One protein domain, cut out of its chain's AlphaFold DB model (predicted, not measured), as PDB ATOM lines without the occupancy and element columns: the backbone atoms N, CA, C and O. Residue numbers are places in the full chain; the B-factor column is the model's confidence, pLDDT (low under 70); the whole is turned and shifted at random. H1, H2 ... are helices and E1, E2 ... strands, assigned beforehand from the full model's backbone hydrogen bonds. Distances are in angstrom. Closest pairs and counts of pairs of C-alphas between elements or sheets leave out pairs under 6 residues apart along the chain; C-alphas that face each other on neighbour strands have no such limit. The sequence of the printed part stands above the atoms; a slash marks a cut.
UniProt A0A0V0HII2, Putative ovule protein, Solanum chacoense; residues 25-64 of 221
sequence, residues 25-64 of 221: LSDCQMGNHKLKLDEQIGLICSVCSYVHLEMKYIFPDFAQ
ATOM      1  N   LEU A  25      96.752 105.698 129.650       53.59
ATOM      2  CA  LEU A  25      96.378 104.480 128.927       53.59
ATOM      3  C   LEU A  25      95.207 103.736 129.587       53.59
ATOM      4  O   LEU A  25      94.424 103.114 128.873       53.59
ATOM      5  N   SER A  26      95.062 103.823 130.912       59.06
ATOM      6  CA  SER A  26      94.006 103.141 131.674       59.06
ATOM      7  C   SER A  26      92.601 103.593 131.272       59.06
ATOM      8  O   SER A  26      91.718 102.759 131.094       59.06
ATOM      9  N   ASP A  27      92.407 104.889 131.020       62.38
ATOM     10  CA  ASP A  27      91.102 105.424 130.610       62.38
ATOM     11  C   ASP A  27      90.718 104.972 129.194       62.38
ATOM     12  O   ASP A  27      89.562 104.641 128.933       62.38
ATOM     13  N   CYS A  28      91.700 104.870 128.290       76.06
ATOM     14  CA  CYS A  28      91.489 104.348 126.938       76.06
ATOM     15  C   CYS A  28      91.211 102.838 126.935       76.06
ATOM     16  O   CYS A  28      90.461 102.362 126.091       76.06
ATOM     17  N   GLN A  29      91.787 102.080 127.875       69.88
ATOM     18  CA  GLN A  29      91.497 100.650 128.049       69.88
ATOM     19  C   GLN A  29      90.082 100.399 128.594       69.88
ATOM     20  O   GLN A  29      89.497  99.360 128.306       69.88
ATOM     21  N   MET A  30      89.512 101.367 129.318       70.81
ATOM     22  CA  MET A  30      88.114 101.377 129.769       70.81
ATOM     23  C   MET A  30      87.131 101.981 128.749       70.81
ATOM     24  O   MET A  30      85.955 102.141 129.063       70.81
ATOM     25  N   GLY A  31      87.584 102.305 127.530       73.06
ATOM     26  CA  GLY A  31      86.741 102.841 126.452       73.06
ATOM     27  C   GLY A  31      86.501 104.356 126.501       73.06
ATOM     28  O   GLY A  31      85.842 104.901 125.615       73.06
ATOM     29  N   ASN A  32      87.075 105.071 127.472       82.12
ATOM     30  CA  ASN A  32      86.961 106.525 127.586       82.12
ATOM     31  C   ASN A  32      88.027 107.220 126.727       82.12
ATOM     32  O   ASN A  32      89.041 107.726 127.214       82.12
ATOM     33  N   HIS A  33      87.806 107.239 125.413       84.75
ATOM     34  CA  HIS A  33      88.724 107.862 124.464       84.75
ATOM     35  C   HIS A  33      88.527 109.380 124.385       84.75
ATOM     36  O   HIS A  33      87.457 109.877 124.041       84.75
ATOM     37  N   LYS A  34      89.606 110.142 124.597       87.12
ATOM     38  CA  LYS A  34      89.619 111.584 124.313       87.12
ATOM     39  C   LYS A  34      89.795 111.828 122.814       87.12
ATOM     40  O   LYS A  34      90.931 111.863 122.328       87.12
ATOM     41  N   LEU A  35      88.678 111.971 122.105       89.31
ATOM     42  CA  LEU A  35      88.645 112.151 120.655       89.31
ATOM     43  C   LEU A  35      89.091 113.557 120.231       89.31
ATOM     44  O   LEU A  35      88.759 114.559 120.864       89.31
ATOM     45  N   LYS A  36      89.842 113.616 119.136       91.50
ATOM     46  CA  LYS A  36      90.248 114.822 118.419       91.50
ATOM     47  C   LYS A  36      90.011 114.582 116.928       91.50
ATOM     48  O   LYS A  36      90.272 113.488 116.435       91.50
ATOM     49  N   LEU A  37      89.539 115.603 116.220       88.06
ATOM     50  CA  LEU A  37      89.442 115.564 114.765       88.06
ATOM     51  C   LEU A  37      90.832 115.755 114.141       88.06
ATOM     52  O   LEU A  37      91.510 116.748 114.415       88.06
ATOM     53  N   ASP A  38      91.233 114.800 113.313       88.81
ATOM     54  CA  ASP A  38      92.373 114.871 112.407       88.81
ATOM     55  C   ASP A  38      91.849 114.914 110.967       88.81
ATOM     56  O   ASP A  38      91.106 114.024 110.554       88.81
ATOM     57  N   GLU A  39      92.214 115.949 110.206       85.69
ATOM     58  CA  GLU A  39      91.675 116.203 108.860       85.69
ATOM     59  C   GLU A  39      92.096 115.169 107.801       85.69
ATOM     60  O   GLU A  39      91.485 115.102 106.737       85.69
ATOM     61  N   GLN A  40      93.104 114.337 108.081       87.06
ATOM     62  CA  GLN A  40      93.550 113.283 107.169       87.06
ATOM     63  C   GLN A  40      92.961 111.918 107.533       87.06
ATOM     64  O   GLN A  40      92.690 111.114 106.643       87.06
ATOM     65  N   ILE A  41      92.757 111.650 108.826       86.75
ATOM     66  CA  ILE A  41      92.366 110.320 109.315       86.75
ATOM     67  C   ILE A  41      90.898 110.273 109.735       86.75
ATOM     68  O   ILE A  41      90.182 109.351 109.345       86.75
ATOM     69  N   GLY A  42      90.425 111.251 110.510       88.94
ATOM     70  CA  GLY A  42      89.091 111.251 111.106       88.94
ATOM     71  C   GLY A  42      89.082 111.606 112.596       88.94
ATOM     72  O   GLY A  42      89.971 112.288 113.098       88.94
ATOM     73  N   LEU A  43      88.069 111.154 113.331       91.38
ATOM     74  CA  LEU A  43      87.996 111.289 114.787       91.38
ATOM     75  C   LEU A  43      88.873 110.220 115.433       91.38
ATOM     76  O   LEU A  43      88.502 109.048 115.485       91.38
ATOM     77  N   ILE A  44      90.029 110.632 115.937       92.56
ATOM     78  CA  ILE A  44      91.022 109.745 116.542       92.56
ATOM     79  C   ILE A  44      91.177 110.033 118.027       92.56
ATOM     80  O   ILE A  44      90.979 111.157 118.490       92.56
ATOM     81  N   CYS A  45      91.561 109.028 118.806       91.56
ATOM     82  CA  CYS A  45      91.948 109.258 120.186       91.56
ATOM     83  C   CYS A  45      93.293 109.997 120.239       91.56
ATOM     84  O   CYS A  45      94.264 109.635 119.588       91.56
ATOM     85  N   SER A  46      93.373 111.039 121.063       84.62
ATOM     86  CA  SER A  46      94.609 111.808 121.273       84.62
ATOM     87  C   SER A  46      95.675 111.075 122.100       84.62
ATOM     88  O   SER A  46      96.788 111.578 122.238       84.62
ATOM     89  N   VAL A  47      95.331 109.924 122.686       84.62
ATOM     90  CA  VAL A  47      96.179 109.171 123.625       84.62
ATOM     91  C   VAL A  47      96.555 107.785 123.086       84.62
ATOM     92  O   VAL A  47      97.645 107.304 123.379       84.62
ATOM     93  N   CYS A  48      95.700 107.148 122.284       85.31
ATOM     94  CA  CYS A  48      95.974 105.854 121.653       85.31
ATOM     95  C   CYS A  48      95.627 105.877 120.158       85.31
ATOM     96  O   CYS A  48      94.931 106.773 119.695       85.31
ATOM     97  N   SER A  49      96.043 104.859 119.407       80.81
ATOM     98  CA  SER A  49      95.798 104.758 117.956       80.81
ATOM     99  C   SER A  49      94.360 104.367 117.574       80.81
ATOM    100  O   SER A  49      94.131 103.864 116.477       80.81
ATOM    101  N   TYR A  50      93.387 104.547 118.472       88.06
ATOM    102  CA  TYR A  50      91.987 104.233 118.200       88.06
ATOM    103  C   TYR A  50      91.371 105.280 117.265       88.06
ATOM    104  O   TYR A  50      91.395 106.477 117.564       88.06
ATOM    105  N   VAL A  51      90.789 104.817 116.159       88.94
ATOM    106  CA  VAL A  51      90.014 105.634 115.220       88.94
ATOM    107  C   VAL A  51      88.537 105.356 115.472       88.94
ATOM    108  O   VAL A  51      88.075 104.237 115.278       88.94
ATOM    109  N   HIS A  52      87.804 106.370 115.924       88.56
ATOM    110  CA  HIS A  52      86.369 106.270 116.174       88.56
ATOM    111  C   HIS A  52      85.559 106.378 114.879       88.56
ATOM    112  O   HIS A  52      84.620 105.618 114.671       88.56
ATOM    113  N   LEU A  53      85.932 107.315 114.000       89.94
ATOM    114  CA  LEU A  53      85.260 107.527 112.721       89.94
ATOM    115  C   LEU A  53      86.262 108.028 111.685       89.94
ATOM    116  O   LEU A  53      86.935 109.024 111.930       89.94
ATOM    117  N   GLU A  54      86.358 107.363 110.535       89.69
ATOM    118  CA  GLU A  54      87.231 107.810 109.444       89.69
ATOM    119  C   GLU A  54      86.707 109.097 108.784       89.69
ATOM    120  O   GLU A  54      85.498 109.304 108.672       89.69
ATOM    121  N   MET A  55      87.614 109.928 108.259       89.94
ATOM    122  CA  MET A  55      87.297 111.224 107.642       89.94
ATOM    123  C   MET A  55      86.255 111.130 106.520       89.94
ATOM    124  O   MET A  55      85.415 112.010 106.379       89.94
ATOM    125  N   LYS A  56      86.237 110.033 105.752       84.69
ATOM    126  CA  LYS A  56      85.258 109.829 104.666       84.69
ATOM    127  C   LYS A  56      83.797 109.785 105.142       84.69
ATOM    128  O   LYS A  56      82.893 109.895 104.317       84.69
ATOM    129  N   TYR A  57      83.573 109.626 106.445       85.25
ATOM    130  CA  TYR A  57      82.256 109.630 107.082       85.25
ATOM    131  C   TYR A  57      81.981 110.898 107.899       85.25
ATOM    132  O   TYR A  57      80.891 111.048 108.448       85.25
ATOM    133  N   ILE A  58      82.946 111.814 107.984       83.25
ATOM    134  CA  ILE A  58      82.797 113.090 108.676       83.25
ATOM    135  C   ILE A  58      82.414 114.129 107.634       83.25
ATOM    136  O   ILE A  58      83.241 114.617 106.866       83.25
ATOM    137  N   PHE A  59      81.129 114.459 107.595       76.44
ATOM    138  CA  PHE A  59      80.647 115.529 106.738       76.44
ATOM    139  C   PHE A  59      80.854 116.873 107.437       76.44
ATOM    140  O   PHE A  59      80.487 117.009 108.605       76.44
ATOM    141  N   PRO A  60      81.408 117.880 106.746       67.56
ATOM    142  CA  PRO A  60      81.459 119.224 107.297       67.56
ATOM    143  C   PRO A  60      80.037 119.752 107.517       67.56
ATOM    144  O   PRO A  60      79.106 119.354 106.816       67.56
ATOM    145  N   ASP A  61      79.864 120.689 108.451       64.75
ATOM    146  CA  ASP A  61      78.538 121.208 108.827       64.75
ATOM    147  C   ASP A  61      77.739 121.748 107.627       64.75
ATOM    148  O   ASP A  61      76.526 121.575 107.558       64.75
ATOM    149  N   PHE A  62      78.409 122.314 106.619       66.00
ATOM    150  CA  PHE A  62      77.760 122.794 105.392       66.00
ATOM    151  C   PHE A  62      77.273 121.676 104.452       66.00
ATOM    152  O   PHE A  62      76.489 121.936 103.540       66.00
ATOM    153  N   ALA A  63      77.753 120.443 104.630       61.69
ATOM    154  CA  ALA A  63      77.315 119.270 103.877       61.69
ATOM    155  C   ALA A  63      76.143 118.543 104.555       61.69
ATOM    156  O   ALA A  63      75.532 117.671 103.930       61.69
ATOM    157  N   GLN A  64      75.785 118.919 105.790       58.84
ATOM    158  CA  GLN A  64      74.545 118.483 106.420       58.84
ATOM    159  C   GLN A  64      73.376 119.103 105.645       58.84
ATOM    160  O   GLN A  64      72.950 120.229 105.892       58.84
TER     161      GLN A  64
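AT A GLANCE: This is residues 25 to 64 of the 221 residues of the protein "Putative ovule protein" of Solanum chacoense (UniProt A0A0V0HII2). A small sheet of three short strands, E1, E2 and E3, makes the body of a rod, with the short helix H1 off one end of it and the last residues, 59 to 64, sticking out at the other. The sheet folds back and forth through two hairpins, with E2 between E1 and E3, and H1 does not cover either face of it. The printed part has 40 residues, with one named helix and three named strands in the order H1, E1, E2, E3; the sheet's order is E1, E2, E3, all antiparallel. The class is mixed, helices and strands, with under half of the residues in named elements. The whole is loose, with a radius of gyration of the C-alphas of 11.4 A and spans of 36 by 16 by 11 A.

HOW THE PARTS SIT: E2, residues 42 to 45, is the inner strand of the sheet, and E1, residues 35 to 38, and E3, residues 51 to 54, are its edge strands. They form a meander, each strand the antiparallel neighbour of the one before. E1 and E2 are a hairpin, with 140 degrees between their directions; C-alphas 35 and 45 face each other at 4.4 A. Across this pair N 36 and O 44 are within hydrogen-bond range at 2.8 A, and so are N 42 and O 38 at 2.9 A. E2 and E3 are also a hairpin, with 173 degrees between their directions; C-alphas 42 and 54 face each other at 4.2 A. Here N 43 and O 53 are within hydrogen-bond range at 2.8 A, as are N 52 and O 43 at 2.8 A. The closest C-alphas of E1 and E3 are those of Leu 35 and His 52, 7.7 A apart. H1, residues 25 to 29, is not on the sheet. It is apart from E3, and only just apart from E2, with the closest C-alphas 8.4 A from each other. In H1 every O i to N i+4 pair is within hydrogen-bond range.

IN THESE COORDINATES: E1 runs from C-alpha 35 at (88.645, 112.151, 120.655) to C-alpha 38, 9.5 A. E2, from Gly 42 to Cys 45, measures 9.7 A. E3, from Val 51 to Glu 54, measures 6.8 A and ends at C-alpha 54, (87.231, 107.810, 109.444). H1 begins at C-alpha 25, (96.378, 104.480, 128.927), and measures 6.3 A.

THE WHOLE: The two C-alphas farthest apart are those of Ser 26 and Phe 62, at 36.6 A. The printed part has no cut, and its three links, H1 to E1, E1 to E2 and E2 to E3, are tight. Residues 59 to 64 stand free. The mean pLDDT of the printed part is 80.5; it is under 70 at residues 25 to 27, at residue 29 and at residues 60 to 64.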